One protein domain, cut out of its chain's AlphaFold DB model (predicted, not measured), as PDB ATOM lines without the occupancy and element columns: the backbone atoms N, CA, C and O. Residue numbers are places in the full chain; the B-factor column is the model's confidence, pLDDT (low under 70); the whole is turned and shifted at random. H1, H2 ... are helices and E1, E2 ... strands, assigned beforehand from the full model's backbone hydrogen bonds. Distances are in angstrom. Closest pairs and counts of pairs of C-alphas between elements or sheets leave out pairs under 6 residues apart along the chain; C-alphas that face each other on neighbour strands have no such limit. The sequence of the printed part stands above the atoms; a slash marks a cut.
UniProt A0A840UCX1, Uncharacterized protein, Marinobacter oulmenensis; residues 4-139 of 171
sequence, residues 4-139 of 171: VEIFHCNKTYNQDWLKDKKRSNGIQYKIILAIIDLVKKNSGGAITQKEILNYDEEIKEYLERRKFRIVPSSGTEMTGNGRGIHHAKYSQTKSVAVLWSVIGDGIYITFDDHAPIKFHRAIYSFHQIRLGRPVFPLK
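What this domain is: This is residues 4 to 139 of the 171 residues of an uncharacterized protein of Marinobacter oulmenensis (UniProt A0A840UCX1). A small, twisted four-stranded sheet stands between two helices, H2 packed along one face and H5 along the other; H1, H3 and H4 gather round H2 and are not on the sheet. The printed part has 136 residues, with elements in the order E1, H1, H2, H3, H4, E2, E3, E4, H5: five named helices and four named strands, a mixed class. The sheet's order is E1, E4, E3, E2 and it is mixed, E1 being parallel to E4 and the other neighbours antiparallel. The whole is compact and rounded, with a radius of gyration of the C-alphas of 14.2 A and spans of 41 by 31 by 26 A.

Where its parts are: In the sheet, E4 is residues 106 to 113, 23.3 A long, and E3 is residues 96 to 103, 22.1 A. E2 is residues 86 to 89, and E1 is residues 4 to 6, beginning at C-alpha 4 (50.831, -37.931, 9.461). H2, residues 26 to 41, is the longest helix at 22.3 A, from C-alpha 26 at (45.921, -30.971, 29.927). H5 is residues 121 to 130, 14.6 A, ending at C-alpha 130 (58.799, -29.801, -0.466). H1 is residues 15 to 24, 14.5 A; H3 is residues 49 to 53; H4 is residues 57 to 65, 11.9 A.

How they stand to each other: E2, E3 and E4 form a meander, each strand the antiparallel neighbour of the one before; E2 and E3 are a hairpin, and so are E3 and E4. N 99 and O 110 are 2.9 A apart, N 88 and O 98 2.8 A, and, between E1 and E4, N 5 and O 107 2.8 A, each within hydrogen-bond range. The edge strands are E1 and E2. The sheet is only just strongly twisted, its C-alphas up to 4.4 A off the best plane. Three layers result from helices on both faces: H2 is on one face at a height of 9.8 A over the sheet, over E4 and E3, along the strands at 15 degrees to E3 on the local plane. H5 is on the opposite face at a height of 8.3 A, over E4, along the strands at 13 degrees to E4 on the local plane. H2 is the hub. Its residues 28 to 30 touch H1, closest C-alphas Lys 22 and Tyr 29 at 5.3 A, at a steep tilt of 50 degrees, opposite ways. Its residues 27 to 31 touch H4, closest C-alphas Ile 31 and Ile 59 at 6.4 A, about perpendicular at 72 degrees, only just. Its residues 34 to 38 touch H3, closest C-alphas Ala 34 and Ile 52 at 7.0 A. H3 and H4 touch only at the corner, closest C-alphas Leu 53 and Lys 60 at 4.6 A. Every O i to N i+4 pair is within hydrogen-bond range in H2, H3, H4 and H5, and 5 of 6 are in H1.

The domain as a whole: The two C-alphas farthest apart, those of Arg 65 and Gly 132, are 42.5 A apart. The printed part has no cut. The link from H4 to E2, residues 66 to 85, is long. Mean pLDDT of the printed part is 80.7; residues 68 to 83, 91 to 95 and 116 to 119 are under 70.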
ATOM      1  N   VAL A   4      50.663 -39.184   8.715       91.69
ATOM      2  CA  VAL A   4      50.831 -37.931   9.461       91.69
ATOM      3  C   VAL A   4      52.225 -37.900  10.064       91.69
ATOM      4  O   VAL A   4      52.545 -38.709  10.934       91.69
ATOM      5  N   GLU A   5      53.022 -36.919   9.659       94.25
ATOM      6  CA  GLU A   5      54.365 -36.701  10.176       94.25
ATOM      7  C   GLU A   5      54.423 -35.406  10.986       94.25
ATOM      8  O   GLU A   5      54.068 -34.325  10.510       94.25
ATOM      9  N   ILE A   6      54.905 -35.500  12.227       92.62
ATOM     10  CA  ILE A   6      55.200 -34.326  13.049       92.62
ATOM     11  C   ILE A   6      56.692 -34.034  12.950       92.62
ATOM     12  O   ILE A   6      57.514 -34.815  13.426       92.62
ATOM     13  N   PHE A   7      57.032 -32.863  12.420       93.25
ATOM     14  CA  PHE A   7      58.399 -32.354  12.408       93.25
ATOM     15  C   PHE A   7      58.523 -31.114  13.299       93.25
ATOM     16  O   PHE A   7      57.542 -30.472  13.676       93.25
ATOM     17  N   HIS A   8      59.758 -30.750  13.647       90.44
ATOM     18  CA  HIS A   8      60.021 -29.672  14.599       90.44
ATOM     19  C   HIS A   8      60.767 -28.515  13.932       90.44
ATOM     20  O   HIS A   8      61.988 -28.540  13.803       90.44
ATOM     21  N   CYS A   9      60.056 -27.448  13.552       88.19
ATOM     22  CA  CYS A   9      60.704 -26.231  13.034       88.19
ATOM     23  C   CYS A   9      61.239 -25.296  14.131       88.19
ATOM     24  O   CYS A   9      62.029 -24.393  13.854       88.19
ATOM     25  N   ASN A  10      60.794 -25.470  15.377       86.31
ATOM     26  CA  ASN A  10      61.132 -24.615  16.512       86.31
ATOM     27  C   ASN A  10      61.766 -25.455  17.627       86.31
ATOM     28  O   ASN A  10      61.142 -26.396  18.106       86.31
ATOM     29  N   LYS A  11      62.965 -25.074  18.097       82.62
ATOM     30  CA  LYS A  11      63.651 -25.773  19.207       82.62
ATOM     31  C   LYS A  11      62.828 -25.866  20.496       82.62
ATOM     32  O   LYS A  11      63.071 -26.759  21.291       82.62
ATOM     33  N   THR A  12      61.887 -24.946  20.700       82.06
ATOM     34  CA  THR A  12      61.032 -24.900  21.896       82.06
ATOM     35  C   THR A  12      59.944 -25.971  21.867       82.06
ATOM     36  O   THR A  12      59.542 -26.453  22.916       82.06
ATOM     37  N   TYR A  13      59.444 -26.322  20.679       85.38
ATOM     38  CA  TYR A  13      58.278 -27.192  20.507       85.38
ATOM     39  C   TYR A  13      58.706 -28.542  19.934       85.38
ATOM     40  O   TYR A  13      58.358 -28.908  18.811       85.38
ATOM     41  N   ASN A  14      59.532 -29.240  20.709       82.94
ATOM     42  CA  ASN A  14      60.017 -30.586  20.426       82.94
ATOM     43  C   ASN A  14      59.087 -31.659  21.038       82.94
ATOM     44  O   ASN A  14      58.040 -31.341  21.609       82.94
ATOM     45  N   GLN A  15      59.459 -32.935  20.912       82.56
ATOM     46  CA  GLN A  15      58.690 -34.045  21.489       82.56
ATOM     47  C   GLN A  15      58.518 -33.925  23.009       82.56
ATOM     48  O   GLN A  15      57.434 -34.189  23.528       82.56
ATOM     49  N   ASP A  16      59.556 -33.492  23.723       83.19
ATOM     50  CA  ASP A  16      59.506 -33.374  25.181       83.19
ATOM     51  C   ASP A  16      58.551 -32.266  25.620       83.19
ATOM     52  O   ASP A  16      57.733 -32.482  26.509       83.19
ATOM     53  N   TRP A  17      58.528 -31.136  24.906       86.25
ATOM     54  CA  TRP A  17      57.534 -30.087  25.125       86.25
ATOM     55  C   TRP A  17      56.099 -30.613  25.002       86.25
ATOM     56  O   TRP A  17      55.245 -30.273  25.824       86.25
ATOM     57  N   LEU A  18      55.816 -31.448  23.997       81.31
ATOM     58  CA  LEU A  18      54.478 -32.010  23.807       81.31
ATOM     59  C   LEU A  18      54.107 -32.970  24.953       81.31
ATOM     60  O   LEU A  18      52.975 -32.928  25.447       81.31
ATOM     61  N   LYS A  19      55.064 -33.778  25.434       83.31
ATOM     62  CA  LYS A  19      54.893 -34.644  26.616       83.31
ATOM     63  C   LYS A  19      54.662 -33.831  27.895       83.31
ATOM     64  O   LYS A  19      53.746 -34.140  28.657       83.31
ATOM     65  N   ASP A  20      55.427 -32.767  28.109       83.06
ATOM     66  CA  ASP A  20      55.291 -31.881  29.269       83.06
ATOM     67  C   ASP A  20      53.968 -31.119  29.251       83.06
ATOM     68  O   ASP A  20      53.359 -30.863  30.297       83.06
ATOM     69  N   LYS A  21      53.469 -30.785  28.057       81.75
ATOM     70  CA  LYS A  21      52.174 -30.127  27.890       81.75
ATOM     71  C   LYS A  21      51.031 -30.976  28.432       81.75
ATOM     72  O   LYS A  21      50.151 -30.431  29.095       81.75
ATOM     73  N   LYS A  22      51.087 -32.296  28.223       84.12
ATOM     74  CA  LYS A  22      50.112 -33.252  28.769       84.12
ATOM     75  C   LYS A  22      49.998 -33.152  30.293       84.12
ATOM     76  O   LYS A  22      48.895 -33.238  30.818       84.12
ATOM     77  N   ARG A  23      51.120 -32.943  30.993       82.44
ATOM     78  CA  ARG A  23      51.177 -32.859  32.465       82.44
ATOM     79  C   ARG A  23      50.837 -31.466  32.997       82.44
ATOM     80  O   ARG A  23      50.121 -31.341  33.979       82.44
ATOM     81  N   SER A  24      51.361 -30.426  32.353       80.50
ATOM     82  CA  SER A  24      51.273 -29.041  32.842       80.50
ATOM     83  C   SER A  24      49.990 -28.313  32.439       80.50
ATOM     84  O   SER A  24      49.560 -27.390  33.128       80.50
ATOM     85  N   ASN A  25      49.389 -28.669  31.300       80.81
ATOM     86  CA  ASN A  25      48.195 -28.007  30.784       80.81
ATOM     87  C   ASN A  25      47.382 -28.969  29.901       80.81
ATOM     88  O   ASN A  25      47.407 -28.881  28.667       80.81
ATOM     89  N   GLY A  26      46.666 -29.882  30.564       86.50
ATOM     90  CA  GLY A  26      45.921 -30.971  29.927       86.50
ATOM     91  C   GLY A  26      44.934 -30.502  28.858       86.50
ATOM     92  O   GLY A  26      44.915 -31.070  27.770       86.50
ATOM     93  N   ILE A  27      44.197 -29.412  29.096       88.81
ATOM     94  CA  ILE A  27      43.222 -28.900  28.123       88.81
ATOM     95  C   ILE A  27      43.882 -28.394  26.833       88.81
ATOM     96  O   ILE A  27      43.421 -28.690  25.736       88.81
ATOM     97  N   GLN A  28      45.017 -27.692  26.919       86.06
ATOM     98  CA  GLN A  28      45.736 -27.260  25.713       86.06
ATOM     99  C   GLN A  28      46.352 -28.436  24.956       86.06
ATOM    100  O   GLN A  28      46.416 -28.401  23.730       86.06
ATOM    101  N   TYR A  29      46.805 -29.462  25.675       88.94
ATOM    102  CA  TYR A  29      47.265 -30.702  25.061       88.94
ATOM    103  C   TYR A  29      46.122 -31.424  24.329       88.94
ATOM    104  O   TYR A  29      46.292 -31.781  23.165       88.94
ATOM    105  N   LYS A  30      44.938 -31.544  24.953       91.19
ATOM    106  CA  LYS A  30      43.724 -32.090  24.321       91.19
ATOM    107  C   LYS A  30      43.361 -31.342  23.039       91.19
ATOM    108  O   LYS A  30      43.118 -31.977  22.022       91.19
ATOM    109  N   ILE A  31      43.410 -30.006  23.056       90.19
ATOM    110  CA  ILE A  31      43.140 -29.186  21.865       90.19
ATOM    111  C   ILE A  31      44.147 -29.464  20.739       90.19
ATOM    112  O   ILE A  31      43.738 -29.593  19.589       90.19
ATOM    113  N   ILE A  32      45.448 -29.580  21.039       90.75
ATOM    114  CA  ILE A  32      46.461 -29.924  20.024       90.75
ATOM    115  C   ILE A  32      46.152 -31.287  19.395       90.75
ATOM    116  O   ILE A  32      46.192 -31.411  18.173       90.75
ATOM    117  N   LEU A  33      45.833 -32.294  20.213       92.88
ATOM    118  CA  LEU A  33      45.493 -33.625  19.712       92.88
ATOM    119  C   LEU A  33      44.220 -33.615  18.866       92.88
ATOM    120  O   LEU A  33      44.219 -34.207  17.793       92.88
ATOM    121  N   ALA A  34      43.183 -32.898  19.300       93.25
ATOM    122  CA  ALA A  34      41.945 -32.744  18.542       93.25
ATOM    123  C   ALA A  34      42.188 -32.083  17.176       93.25
ATOM    124  O   ALA A  34      41.638 -32.515  16.170       93.25
ATOM    125  N   ILE A  35      43.065 -31.074  17.113       91.44
ATOM    126  CA  ILE A  35      43.479 -30.466  15.840       91.44
ATOM    127  C   ILE A  35      44.166 -31.505  14.947       91.44
ATOM    128  O   ILE A  35      43.811 -31.614  13.780       91.44
ATOM    129  N   ILE A  36      45.134 -32.265  15.469       92.38
ATOM    130  CA  ILE A  36      45.868 -33.276  14.687       92.38
ATOM    131  C   ILE A  36      44.918 -34.357  14.155       92.38
ATOM    132  O   ILE A  36      45.022 -34.739  12.988       92.38
ATOM    133  N   ASP A  37      43.981 -34.821  14.981       94.62
ATOM    134  CA  ASP A  37      43.004 -35.836  14.586       94.62
ATOM    135  C   ASP A  37      42.054 -35.323  13.494       94.62
ATOM    136  O   ASP A  37      41.891 -35.969  12.460       94.62
ATOM    137  N   LEU A  38      41.513 -34.109  13.651       92.06
ATOM    138  CA  LEU A  38      40.673 -33.477  12.627       92.06
ATOM    139  C   LEU A  38      41.431 -33.238  11.318       92.06
ATOM    140  O   LEU A  38      40.886 -33.459  10.240       92.06
ATOM    141  N   VAL A  39      42.703 -32.840  11.393       90.94
ATOM    142  CA  VAL A  39      43.566 -32.702  10.214       90.94
ATOM    143  C   VAL A  39      43.718 -34.043   9.498       90.94
ATOM    144  O   VAL A  39      43.585 -34.100   8.276       90.94
ATOM    145  N   LYS A  40      43.944 -35.133  10.238       93.12
ATOM    146  CA  LYS A  40      44.022 -36.483   9.669       93.12
ATOM    147  C   LYS A  40      42.693 -36.904   9.036       93.12
ATOM    148  O   LYS A  40      42.684 -37.370   7.898       93.12
ATOM    149  N   LYS A  41      41.577 -36.700   9.741       92.38
ATOM    150  CA  LYS A  41      40.216 -37.000   9.267       92.38
ATOM    151  C   LYS A  41      39.887 -36.255   7.972       92.38
ATOM    152  O   LYS A  41      39.294 -36.834   7.066       92.38
ATOM    153  N   ASN A  42      40.352 -35.014   7.858       88.94
ATOM    154  CA  ASN A  42      40.131 -34.161   6.693       88.94
ATOM    155  C   ASN A  42      41.222 -34.328   5.621       88.94
ATOM    156  O   ASN A  42      41.326 -33.494   4.724       88.94
ATOM    157  N   SER A  43      42.046 -35.382   5.697       90.00
ATOM    158  CA  SER A  43      43.130 -35.669   4.741       90.00
ATOM    159  C   SER A  43      44.082 -34.483   4.525       90.00
ATOM    160  O   SER A  43      44.500 -34.193   3.408       90.00
ATOM    161  N   GLY A  44      44.400 -33.760   5.602       84.94
ATOM    162  CA  GLY A  44      45.259 -32.576   5.577       84.94
ATOM    163  C   GLY A  44      44.548 -31.279   5.184       84.94
ATOM    164  O   GLY A  44      45.190 -30.230   5.148       84.94
ATOM    165  N   GLY A  45      43.240 -31.331   4.921       84.31
ATOM    166  CA  GLY A  45      42.415 -30.175   4.591       84.31
ATOM    167  C   GLY A  45      42.189 -29.213   5.760       84.31
ATOM    168  O   GLY A  45      42.747 -29.342   6.852       84.31
ATOM    169  N   ALA A  46      41.352 -28.204   5.516       82.44
ATOM    170  CA  ALA A  46      40.982 -27.233   6.536       82.44
ATOM    171  C   ALA A  46      40.136 -27.877   7.647       82.44
ATOM    172  O   ALA A  46      39.348 -28.789   7.398       82.44
ATOM    173  N   ILE A  47      40.270 -27.344   8.861       84.88
ATOM    174  CA  ILE A  47      39.377 -27.637   9.985       84.88
ATOM    175  C   ILE A  47      38.485 -26.420  10.233       84.88
ATOM    176  O   ILE A  47      38.922 -25.271  10.110       84.88
ATOM    177  N   THR A  48      37.237 -26.662  10.599       83.31
ATOM    178  CA  THR A  48      36.260 -25.624  10.922       83.31
ATOM    179  C   THR A  48      36.115 -25.448  12.431       83.31
ATOM    180  O   THR A  48      36.349 -26.360  13.226       83.31
ATOM    181  N   GLN A  49      35.646 -24.267  12.846       82.44
ATOM    182  CA  GLN A  49      35.292 -24.011  14.246       82.44
ATOM    183  C   GLN A  49      34.228 -24.998  14.752       82.44
ATOM    184  O   GLN A  49      34.262 -25.402  15.907       82.44
ATOM    185  N   LYS A  50      33.275 -25.390  13.899       85.88
ATOM    186  CA  LYS A  50      32.210 -26.321  14.283       85.88
ATOM    187  C   LYS A  50      32.769 -27.711  14.580       85.88
ATOM    188  O   LYS A  50      32.376 -28.316  15.568       85.88
ATOM    189  N   GLU A  51      33.699 -28.195  13.759       89.31
ATOM    190  CA  GLU A  51      34.326 -29.505  13.962       89.31
ATOM    191  C   GLU A  51      35.069 -29.589  15.293       89.31
ATOM    192  O   GLU A  51      34.894 -30.569  16.008       89.31
ATOM    193  N   ILE A  52      35.840 -28.559  15.667       88.81
ATOM    194  CA  ILE A  52      36.553 -28.587  16.950       88.81
ATOM    195  C   ILE A  52      35.609 -28.442  18.151       88.81
ATOM    196  O   ILE A  52      35.789 -29.135  19.148       88.81
ATOM    197  N   LEU A  53      34.591 -27.578  18.071       88.75
ATOM    198  CA  LEU A  53      33.626 -27.418  19.165       88.75
ATOM    199  C   LEU A  53      32.782 -28.683  19.374       88.75
ATOM    200  O   LEU A  53      32.334 -28.933  20.483       88.75
ATOM    201  N   ASN A  54      32.595 -29.495  18.334       92.12
ATOM    202  CA  ASN A  54      31.883 -30.767  18.426       92.12
ATOM    203  C   ASN A  54      32.792 -31.954  18.791       92.12
ATOM    204  O   ASN A  54      32.298 -33.075  18.880       92.12
ATOM    205  N   TYR A  55      34.103 -31.741  18.943       92.94
ATOM    206  CA  TYR A  55      35.062 -32.824  19.172       92.94
ATOM    207  C   TYR A  55      35.008 -33.354  20.613       92.94
ATOM    208  O   TYR A  55      35.054 -34.562  20.824       92.94
ATOM    209  N   ASP A  56      34.933 -32.457  21.599       94.44
ATOM    210  CA  ASP A  56      34.947 -32.777  23.033       94.44
ATOM    211  C   ASP A  56      34.323 -31.616  23.834       94.44
ATOM    212  O   ASP A  56      34.594 -30.444  23.549       94.44
ATOM    213  N   GLU A  57      33.491 -31.928  24.834       93.75
ATOM    214  CA  GLU A  57      32.746 -30.911  25.596       93.75
ATOM    215  C   GLU A  57      33.673 -30.016  26.439       93.75
ATOM    216  O   GLU A  57      33.461 -28.808  26.518       93.75
ATOM    217  N   GLU A  58      34.769 -30.552  26.990       93.25
ATOM    218  CA  GLU A  58      35.735 -29.760  27.764       93.25
ATOM    219  C   GLU A  58      36.471 -28.759  26.856       93.25
ATOM    220  O   GLU A  58      36.727 -27.609  27.233       93.25
ATOM    221  N   ILE A  59      36.793 -29.180  25.625       90.88
ATOM    222  CA  ILE A  59      37.367 -28.301  24.597       90.88
ATOM    223  C   ILE A  59      36.387 -27.181  24.251       90.88
ATOM    224  O   ILE A  59      36.787 -26.012  24.210       90.88
ATOM    225  N   LYS A  60      35.117 -27.522  24.022       91.12
ATOM    226  CA  LYS A  60      34.060 -26.559  23.714       91.12
ATOM    227  C   LYS A  60      33.912 -25.519  24.817       91.12
ATOM    228  O   LYS A  60      34.103 -24.331  24.544       91.12
ATOM    229  N   GLU A  61      33.697 -25.950  26.058       90.94
ATOM    230  CA  GLU A  61      33.583 -25.061  27.217       90.94
ATOM    231  C   GLU A  61      34.805 -24.140  27.348       90.94
ATOM    232  O   GLU A  61      34.682 -22.931  27.574       90.94
ATOM    233  N   TYR A  62      36.014 -24.686  27.170       88.56
ATOM    234  CA  TYR A  62      37.246 -23.908  27.258       88.56
ATOM    235  C   TYR A  62      37.343 -22.828  26.172       88.56
ATOM    236  O   TYR A  62      37.724 -21.688  26.475       88.56
ATOM    237  N   LEU A  63      37.034 -23.175  24.919       86.19
ATOM    238  CA  LEU A  63      37.116 -22.264  23.778       86.19
ATOM    239  C   LEU A  63      36.014 -21.200  23.825       86.19
ATOM    240  O   LEU A  63      36.312 -20.019  23.629       86.19
ATOM    241  N   GLU A  64      34.775 -21.580  24.141       86.56
ATOM    242  CA  GLU A  64      33.625 -20.672  24.214       86.56
ATOM    243  C   GLU A  64      33.757 -19.675  25.364       86.56
ATOM    244  O   GLU A  64      33.651 -18.465  25.139       86.56
ATOM    245  N   ARG A  65      34.120 -20.140  26.571       83.75
ATOM    246  CA  ARG A  65      34.373 -19.271  27.737       83.75
ATOM    247  C   ARG A  65      35.383 -18.170  27.429       83.75
ATOM    248  O   ARG A  65      35.297 -17.064  27.957       83.75
ATOM    249  N   ARG A  66      36.371 -18.472  26.586       74.44
ATOM    250  CA  ARG A  66      37.449 -17.546  26.221       74.44
ATOM    251  C   ARG A  66      37.227 -16.854  24.875       74.44
ATOM    252  O   ARG A  66      38.103 -16.112  24.431       74.44
ATOM    253  N   LYS A  67      36.064 -17.070  24.246       75.56
ATOM    254  CA  LYS A  67      35.685 -16.536  22.928       75.56
ATOM    255  C   LYS A  67      36.764 -16.798  21.872       75.56
ATOM    256  O   LYS A  67      37.065 -15.944  21.037       75.56
ATOM    257  N   PHE A  68      37.389 -17.974  21.935       69.62
ATOM    258  CA  PHE A  68      38.450 -18.360  21.020       69.62
ATOM    259  C   PHE A  68      37.880 -18.968  19.752       69.62
ATOM    260  O   PHE A  68      37.071 -19.893  19.778       69.62
ATOM    261  N   ARG A  69      38.391 -18.475  18.629       65.81
ATOM    262  CA  ARG A  69      38.169 -19.089  17.334       65.81
ATOM    263  C   ARG A  69      39.448 -19.789  16.900       65.81
ATOM    264  O   ARG A  69      40.488 -19.142  16.779       65.81
ATOM    265  N   ILE A  70      39.344 -21.080  16.623       59.84
ATOM    266  CA  ILE A  70      40.308 -21.840  15.838       59.84
ATOM    267  C   ILE A  70      40.079 -21.458  14.377       59.84
ATOM    268  O   ILE A  70      39.559 -22.214  13.568       59.84
ATOM    269  N   VAL A  71      40.365 -20.198  14.052       54.41
ATOM    270  CA  VAL A  71      40.338 -19.753  12.661       54.41
ATOM    271  C   VAL A  71      41.629 -20.251  12.009       54.41
ATOM    272  O   VAL A  71      42.697 -20.072  12.608       54.41
ATOM    273  N   PRO A  72      41.601 -20.734  10.758       48.69
ATOM    274  CA  PRO A  72      42.699 -20.427   9.859       48.69
ATOM    275  C   PRO A  72      42.715 -18.909   9.711       48.69
ATOM    276  O   PRO A  72      41.711 -18.341   9.305       48.69
ATOM    277  N   SER A  73      43.788 -18.220  10.107       37.97
ATOM    278  CA  SER A  73      43.934 -16.778   9.853       37.97
ATOM    279  C   SER A  73      43.600 -16.489   8.382       37.97
ATOM    280  O   SER A  73      44.471 -16.690   7.546       37.97
ATOM    281  N   SER A  74      42.350 -16.075   8.111       30.70
ATOM    282  CA  SER A  74      41.656 -16.041   6.809       30.70
ATOM    283  C   SER A  74      41.725 -17.350   6.009       30.70
ATOM    284  O   SER A  74      42.784 -17.663   5.493       30.70
ATOM    285  N   GLY A  75      40.612 -18.075   5.827       35.28
ATOM    286  CA  GLY A  75      40.492 -19.283   4.981       35.28
ATOM    287  C   GLY A  75      40.779 -19.096   3.478       35.28
ATOM    288  O   GLY A  75      40.211 -19.789   2.645       35.28
ATOM    289  N   THR A  76      41.638 -18.151   3.127       35.19
ATOM    290  CA  THR A  76      42.223 -17.956   1.813       35.19
ATOM    291  C   THR A  76      43.449 -18.857   1.708       35.19
ATOM    292  O   THR A  76      44.324 -18.812   2.579       35.19
ATOM    293  N   GLU A  77      43.553 -19.651   0.636       40.06
ATOM    294  CA  GLU A  77      44.853 -20.171   0.206       40.06
ATOM    295  C   GLU A  77      45.854 -19.014   0.246       40.06
ATOM    296  O   GLU A  77      45.634 -17.967  -0.368       40.06
ATOM    297  N   MET A  78      46.932 -19.168   1.012       47.06
ATOM    298  CA  MET A  78      47.974 -18.152   1.034       47.06
ATOM    299  C   MET A  78      48.484 -17.936  -0.394       47.06
ATOM    300  O   MET A  78      48.907 -18.885  -1.054       47.06
ATOM    301  N   THR A  79      48.511 -16.694  -0.862       39.56
ATOM    302  CA  THR A  79      49.253 -16.341  -2.073       39.56
ATOM    303  C   THR A  79      50.737 -16.138  -1.719       39.56
ATOM    304  O   THR A  79      51.079 -15.650  -0.639       39.56
ATOM    305  N   GLY A  80      51.649 -16.587  -2.592       44.78
ATOM    306  CA  GLY A  80      53.105 -16.569  -2.361       44.78
ATOM    307  C   GLY A  80      53.668 -17.817  -1.650       44.78
ATOM    308  O   GLY A  80      53.104 -18.905  -1.728       44.78
ATOM    309  N   ASN A  81      54.795 -17.672  -0.936       45.44
ATOM    310  CA  ASN A  81      55.595 -18.787  -0.379       45.44
ATOM    311  C   ASN A  81      54.907 -19.643   0.708       45.44
ATOM    312  O   ASN A  81      55.485 -20.633   1.152       45.44
ATOM    313  N   GLY A  82      53.710 -19.273   1.169       53.44
ATOM    314  CA  GLY A  82      52.951 -20.034   2.169       53.44
ATOM    315  C   GLY A  82      51.777 -20.840   1.610       53.44
ATOM    316  O   GLY A  82      51.009 -21.399   2.389       53.44
ATOM    317  N   ARG A  83      51.604 -20.894   0.281       64.69
ATOM    318  CA  ARG A  83      50.480 -21.590  -0.361       64.69
ATOM    319  C   ARG A  83      50.355 -23.035   0.132       64.69
ATOM    320  O   ARG A  83      51.358 -23.750   0.220       64.69
ATOM    321  N   GLY A  84      49.132 -23.437   0.478       72.56
ATOM    322  CA  GLY A  84      48.816 -24.776   0.989       72.56
ATOM    323  C   GLY A  84      49.260 -25.055   2.432       72.56
ATOM    324  O   GLY A  84      49.297 -26.218   2.823       72.56
ATOM    325  N   ILE A  85      49.650 -24.035   3.209       82.44
ATOM    326  CA  ILE A  85      49.904 -24.173   4.650       82.44
ATOM    327  C   ILE A  85      48.676 -23.689   5.416       82.44
ATOM    328  O   ILE A  85      48.286 -22.523   5.335       82.44
ATOM    329  N   HIS A  86      48.106 -24.579   6.211       83.69
ATOM    330  CA  HIS A  86      47.022 -24.279   7.129       83.69
ATOM    331  C   HIS A  86      47.576 -23.962   8.525       83.69
ATOM    332  O   HIS A  86      48.679 -24.385   8.884       83.69
ATOM    333  N   HIS A  87      46.813 -23.221   9.337       81.88
ATOM    334  CA  HIS A  87      47.124 -23.094  10.760       81.88
ATOM    335  C   HIS A  87      45.893 -23.059  11.653       81.88
ATOM    336  O   HIS A  87      44.832 -22.590  11.256       81.88
ATOM    337  N   ALA A  88      46.104 -23.447  12.909       82.44
ATOM    338  CA  ALA A  88      45.148 -23.349  13.998       82.44
ATOM    339  C   ALA A  88      45.776 -22.641  15.212       82.44
ATOM    340  O   ALA A  88      46.880 -22.974  15.657       82.44
ATOM    341  N   LYS A  89      45.057 -21.652  15.756       80.25
ATOM    342  CA  LYS A  89      45.396 -20.931  16.993       80.25
ATOM    343  C   LYS A  89      44.287 -21.135  18.011       80.25
ATOM    344  O   LYS A  89      43.119 -21.013  17.671       80.25
ATOM    345  N   TYR A  90      44.653 -21.393  19.261       73.88
ATOM    346  CA  TYR A  90      43.684 -21.751  20.306       73.88
ATOM    347  C   TYR A  90      43.861 -20.960  21.617       73.88
ATOM    348  O   TYR A  90      43.331 -21.334  22.662       73.88
ATOM    349  N   SER A  91      44.625 -19.858  21.597       67.88
ATOM    350  CA  SER A  91      44.718 -18.909  22.718       67.88
ATOM    351  C   SER A  91      45.213 -17.527  22.268       67.88
ATOM    352  O   SER A  91      46.053 -17.439  21.373       67.88
ATOM    353  N   GLN A  92      44.728 -16.464  22.926       55.75
ATOM    354  CA  GLN A  92      45.041 -15.046  22.658       55.75
ATOM    355  C   GLN A  92      46.476 -14.622  23.018       55.75
ATOM    356  O   GLN A  92      46.997 -13.678  22.430       55.75
ATOM    357  N   THR A  93      47.132 -15.279  23.981       51.97
ATOM    358  CA  THR A  93      48.450 -14.858  24.491       51.97
ATOM    359  C   THR A  93      49.479 -15.977  24.368       51.97
ATOM    360  O   THR A  93      49.160 -17.122  24.688       51.97
ATOM    361  N   LYS A  94      50.697 -15.636  23.890       57.12
ATOM    362  CA  LYS A  94      51.920 -16.482  23.804       57.12
ATOM    363  C   LYS A  94      51.641 -17.983  23.600       57.12
ATOM    364  O   LYS A  94      52.227 -18.831  24.273       57.12
ATOM    365  N   SER A  95      50.690 -18.296  22.728       66.44
ATOM    366  CA  SER A  95      50.198 -19.650  22.518       66.44
ATOM    367  C   SER A  95      51.030 -20.347  21.452       66.44
ATOM    368  O   SER A  95      51.907 -19.737  20.837       66.44
ATOM    369  N   VAL A  96      50.803 -21.641  21.272       80.38
ATOM    370  CA  VAL A  96      51.401 -22.385  20.166       80.38
ATOM    371  C   VAL A  96      50.437 -22.333  18.992       80.38
ATOM    372  O   VAL A  96      49.228 -22.471  19.168       80.38
ATOM    373  N   ALA A  97      50.970 -22.097  17.801       85.06
ATOM    374  CA  ALA A  97      50.257 -22.313  16.556       85.06
ATOM    375  C   ALA A  97      50.562 -23.728  16.064       85.06
ATOM    376  O   ALA A  97      51.730 -24.114  15.994       85.06
ATOM    377  N   VAL A  98      49.518 -24.473  15.709       89.38
ATOM    378  CA  VAL A  98      49.650 -25.740  14.979       89.38
ATOM    379  C   VAL A  98      49.568 -25.407  13.496       89.38
ATOM    380  O   VAL A  98      48.630 -24.725  13.086       89.38
ATOM    381  N   LEU A  99      50.549 -25.831  12.704       90.19
ATOM    382  CA  LEU A  99      50.592 -25.601  11.260       90.19
ATOM    383  C   LEU A  99      50.709 -26.930  10.531       90.19
ATOM    384  O   LEU A  99      51.440 -27.803  10.994       90.19
ATOM    385  N   TRP A 100      50.039 -27.065   9.388       91.81
ATOM    386  CA  TRP A 100      50.119 -28.280   8.582       91.81
ATOM    387  C   TRP A 100      50.054 -28.012   7.082       91.81
ATOM    388  O   TRP A 100      49.570 -26.968   6.643       91.81
ATOM    389  N   SER A 101      50.568 -28.953   6.297       90.25
ATOM    390  CA  SER A 101      50.502 -28.938   4.835       90.25
ATOM    391  C   SER A 101      50.554 -30.366   4.300       90.25
ATOM    392  O   SER A 101      51.267 -31.203   4.851       90.25
ATOM    393  N   VAL A 102      49.822 -30.628   3.219       90.62
ATOM    394  CA  VAL A 102      49.960 -31.868   2.446       90.62
ATOM    395  C   VAL A 102      51.143 -31.712   1.491       90.62
ATOM    396  O   VAL A 102      51.223 -30.725   0.755       90.62
ATOM    397  N   ILE A 103      52.088 -32.651   1.533       88.62
ATOM    398  CA  ILE A 103      53.272 -32.678   0.667       88.62
ATOM    399  C   ILE A 103      53.457 -34.112   0.170       88.62
ATOM    400  O   ILE A 103      53.733 -35.009   0.965       88.62
ATOM    401  N   GLY A 104      53.313 -34.324  -1.142       87.50
ATOM    402  CA  GLY A 104      53.247 -35.677  -1.703       87.50
ATOM    403  C   GLY A 104      52.091 -36.459  -1.075       87.50
ATOM    404  O   GLY A 104      50.989 -35.926  -0.950       87.50
ATOM    405  N   ASP A 105      52.378 -37.672  -0.608       88.81
ATOM    406  CA  ASP A 105      51.402 -38.573   0.018       88.81
ATOM    407  C   ASP A 105      51.348 -38.453   1.559       88.81
ATOM    408  O   ASP A 105      50.785 -39.311   2.244       88.81
ATOM    409  N   GLY A 106      51.929 -37.387   2.124       92.81
ATOM    410  CA  GLY A 106      52.016 -37.165   3.569       92.81
ATOM    411  C   GLY A 106      51.379 -35.855   4.038       92.81
ATOM    412  O   GLY A 106      51.393 -34.834   3.345       92.81
ATOM    413  N   ILE A 107      50.856 -35.871   5.263       93.81
ATOM    414  CA  ILE A 107      50.406 -34.694   6.006       93.81
ATOM    415  C   ILE A 107      51.505 -34.317   6.997       93.81
ATOM    416  O   ILE A 107      51.734 -35.011   7.984       93.81
ATOM    417  N   TYR A 108      52.144 -33.175   6.779       94.25
ATOM    418  CA  TYR A 108      53.211 -32.690   7.646       94.25
ATOM    419  C   TYR A 108      52.663 -31.660   8.622       94.25
ATOM    420  O   TYR A 108      52.026 -30.693   8.207       94.25
ATOM    421  N   ILE A 109      52.941 -31.838   9.910       93.50
ATOM    422  CA  ILE A 109      52.483 -30.980  11.004       93.50
ATOM    423  C   ILE A 109      53.692 -30.445  11.775       93.50
ATOM    424  O   ILE A 109      54.655 -31.161  12.035       93.50
ATOM    425  N   THR A 110      53.639 -29.178  12.180       93.38
ATOM    426  CA  THR A 110      54.642 -28.562  13.059       93.38
ATOM    427  C   THR A 110      54.010 -27.541  14.001       93.38
ATOM    428  O   THR A 110      52.854 -27.135  13.858       93.38
ATOM    429  N   PHE A 111      54.809 -27.093  14.962       89.44
ATOM    430  CA  PHE A 111      54.437 -26.141  15.997       89.44
ATOM    431  C   PHE A 111      55.345 -24.915  15.954       89.44
ATOM    432  O   PHE A 111      56.569 -25.024  15.833       89.44
ATOM    433  N   ASP A 112      54.764 -23.730  16.110       86.56
ATOM    434  CA  ASP A 112      55.534 -22.490  16.201       86.56
ATOM    435  C   ASP A 112      54.873 -21.475  17.143       86.56
ATOM    436  O   ASP A 112      53.763 -21.679  17.636       86.56
ATOM    437  N   ASP A 113      55.588 -20.390  17.437       81.81
ATOM    438  CA  ASP A 113      55.115 -19.348  18.337       81.81
ATOM    439  C   ASP A 113      53.872 -18.695  17.726       81.81
ATOM    440  O   ASP A 113      53.769 -18.527  16.509       81.81
ATOM    441  N   HIS A 114      52.930 -18.278  18.567       77.56
ATOM    442  CA  HIS A 114      51.788 -17.487  18.132       77.56
ATOM    443  C   HIS A 114      52.247 -16.132  17.569       77.56
ATOM    444  O   HIS A 114      52.418 -15.153  18.301       77.56
ATOM    445  N   ALA A 115      52.423 -16.081  16.252       71.44
ATOM    446  CA  ALA A 115      52.830 -14.908  15.496       71.44
ATOM    447  C   ALA A 115      51.908 -14.699  14.274       71.44
ATOM    448  O   ALA A 115      51.034 -15.522  13.976       71.44
ATOM    449  N   PRO A 116      52.009 -13.556  13.577       67.62
ATOM    450  CA  PRO A 116      51.479 -13.437  12.221       67.62
ATOM    451  C   PRO A 116      52.164 -14.437  11.280       67.62
ATOM    452  O   PRO A 116      53.382 -14.599  11.356       67.62
ATOM    453  N   ILE A 117      51.403 -15.053  10.365       63.91
ATOM    454  CA  ILE A 117      51.846 -16.215   9.567       63.91
ATOM    455  C   ILE A 117      53.189 -15.999   8.850       63.91
ATOM    456  O   ILE A 117      54.064 -16.854   8.917       63.91
ATOM    457  N   LYS A 118      53.413 -14.805   8.283       64.31
ATOM    458  CA  LYS A 118      54.655 -14.412   7.586       64.31
ATOM    459  C   LYS A 118      55.935 -14.514   8.427       64.31
ATOM    460  O   LYS A 118      57.030 -14.464   7.880       64.31
ATOM    461  N   PHE A 119      55.807 -14.621   9.746       69.69
ATOM    462  CA  PHE A 119      56.930 -14.738  10.672       69.69
ATOM    463  C   PHE A 119      57.167 -16.167  11.164       69.69
ATOM    464  O   PHE A 119      58.105 -16.388  11.933       69.69
ATOM    465  N   HIS A 120      56.350 -17.135  10.740       76.81
ATOM    466  CA  HIS A 120      56.519 -18.520  11.155       76.81
ATOM    467  C   HIS A 120      57.719 -19.154  10.451       76.81
ATOM    468  O   HIS A 120      57.809 -19.191   9.222       76.81
ATOM    469  N   ARG A 121      58.611 -19.744  11.250       83.19
ATOM    470  CA  ARG A 121      59.706 -20.615  10.790       83.19
ATOM    471  C   ARG A 121      59.175 -21.839  10.053       83.19
ATOM    472  O   ARG A 121      59.858 -22.383   9.185       83.19
ATOM    473  N   ALA A 122      57.951 -22.240  10.388       85.44
ATOM    474  CA  ALA A 122      57.236 -23.314   9.724       85.44
ATOM    475  C   ALA A 122      57.168 -23.115   8.202       85.44
ATOM    476  O   ALA A 122      57.402 -24.079   7.489       85.44
ATOM    477  N   ILE A 123      56.964 -21.889   7.692       84.12
ATOM    478  CA  ILE A 123      56.885 -21.636   6.236       84.12
ATOM    479  C   ILE A 123      58.173 -22.071   5.531       84.12
ATOM    480  O   ILE A 123      58.134 -22.839   4.573       84.12
ATOM    481  N   TYR A 124      59.324 -21.618   6.035       85.38
ATOM    482  CA  TYR A 124      60.624 -22.016   5.492       85.38
ATOM    483  C   TYR A 124      60.833 -23.532   5.587       85.38
ATOM    484  O   TYR A 124      61.364 -24.143   4.665       85.38
ATOM    485  N   SER A 125      60.387 -24.143   6.684       90.44
ATOM    486  CA  SER A 125      60.566 -25.575   6.925       90.44
ATOM    487  C   SER A 125      59.703 -26.432   5.995       90.44
ATOM    488  O   SER A 125      60.218 -27.358   5.386       90.44
ATOM    489  N   PHE A 126      58.432 -26.071   5.787       89.25
ATOM    490  CA  PHE A 126      57.577 -26.704   4.781       89.25
ATOM    491  C   PHE A 126      58.172 -26.581   3.378       89.25
ATOM    492  O   PHE A 126      58.122 -27.531   2.603       89.25
ATOM    493  N   HIS A 127      58.779 -25.438   3.052       86.62
ATOM    494  CA  HIS A 127      59.488 -25.283   1.787       86.62
ATOM    495  C   HIS A 127      60.698 -26.229   1.671       86.62
ATOM    496  O   HIS A 127      60.876 -26.826   0.616       86.62
ATOM    497  N   GLN A 128      61.491 -26.425   2.735       89.12
ATOM    498  CA  GLN A 128      62.577 -27.420   2.722       89.12
ATOM    499  C   GLN A 128      62.044 -28.842   2.488       89.12
ATOM    500  O   GLN A 128      62.573 -29.534   1.624       89.12
ATOM    501  N   ILE A 129      60.962 -29.238   3.170       90.62
ATOM    502  CA  ILE A 129      60.335 -30.563   2.998       90.62
ATOM    503  C   ILE A 129      59.881 -30.763   1.549       90.62
ATOM    504  O   ILE A 129      60.192 -31.781   0.941       90.62
ATOM    505  N   ARG A 130      59.219 -29.761   0.950       88.94
ATOM    506  CA  ARG A 130      58.799 -29.801  -0.466       88.94
ATOM    507  C   ARG A 130      59.966 -29.969  -1.441       88.94
ATOM    508  O   ARG A 130      59.768 -30.498  -2.526       88.94
ATOM    509  N   LEU A 131      61.162 -29.511  -1.073       88.94
ATOM    510  CA  LEU A 131      62.387 -29.673  -1.858       88.94
ATOM    511  C   LEU A 131      63.141 -30.979  -1.545       88.94
ATOM    512  O   LEU A 131      64.264 -31.142  -2.018       88.94
ATOM    513  N   GLY A 132      62.588 -31.868  -0.713       89.25
ATOM    514  CA  GLY A 132      63.265 -33.087  -0.257       89.25
ATOM    515  C   GLY A 132      64.468 -32.816   0.653       89.25
ATOM    516  O   GLY A 132      65.373 -33.642   0.752       89.25
ATOM    517  N   ARG A 133      64.525 -31.638   1.286       90.25
ATOM    518  CA  ARG A 133      65.641 -31.220   2.142       90.25
ATOM    519  C   ARG A 133      65.319 -31.458   3.618       90.25
ATOM    520  O   ARG A 133      64.177 -31.249   4.033       90.25
ATOM    521  N   PRO A 134      66.323 -31.817   4.434       88.19
ATOM    522  CA  PRO A 134      66.117 -32.014   5.861       88.19
ATOM    523  C   PRO A 134      65.708 -30.706   6.550       88.19
ATOM    524  O   PRO A 134      66.228 -29.626   6.253       88.19
ATOM    525  N   VAL A 135      64.796 -30.813   7.517       89.31
ATOM    526  CA  VAL A 135      64.406 -29.705   8.394       89.31
ATOM    527  C   VAL A 135      65.131 -29.819   9.722       89.31
ATOM    528  O   VAL A 135      65.103 -30.859  10.373       89.31
ATOM    529  N   PHE A 136      65.710 -28.706  10.171       88.12
ATOM    530  CA  PHE A 136      66.335 -28.613  11.484       88.12
ATOM    531  C   PHE A 136      65.592 -27.614  12.379       88.12
ATOM    532  O   PHE A 136      65.275 -26.507  11.930       88.12
ATOM    533  N   PRO A 137      65.361 -27.947  13.662       84.62
ATOM    534  CA  PRO A 137      64.736 -27.036  14.609       84.62
ATOM    535  C   PRO A 137      65.501 -25.712  14.750       84.62
ATOM    536  O   PRO A 137      66.659 -25.666  15.180       84.62
ATOM    537  N   LEU A 138      64.824 -24.602  14.454       79.81
ATOM    538  CA  LEU A 138      65.386 -23.257  14.526       79.81
ATOM    539  C   LEU A 138      65.105 -22.615  15.893       79.81
ATOM    540  O   LEU A 138      63.998 -22.704  16.439       79.81
ATOM    541  N   LYS A 139      66.104 -21.922  16.454       72.44
ATOM    542  CA  LYS A 139      65.924 -21.125  17.680       72.44
ATOM    543  C   LYS A 139      64.989 -19.930  17.418       72.44
ATOM    544  O   LYS A 139      64.970 -19.410  16.297       72.44
TER     545      LYS A 139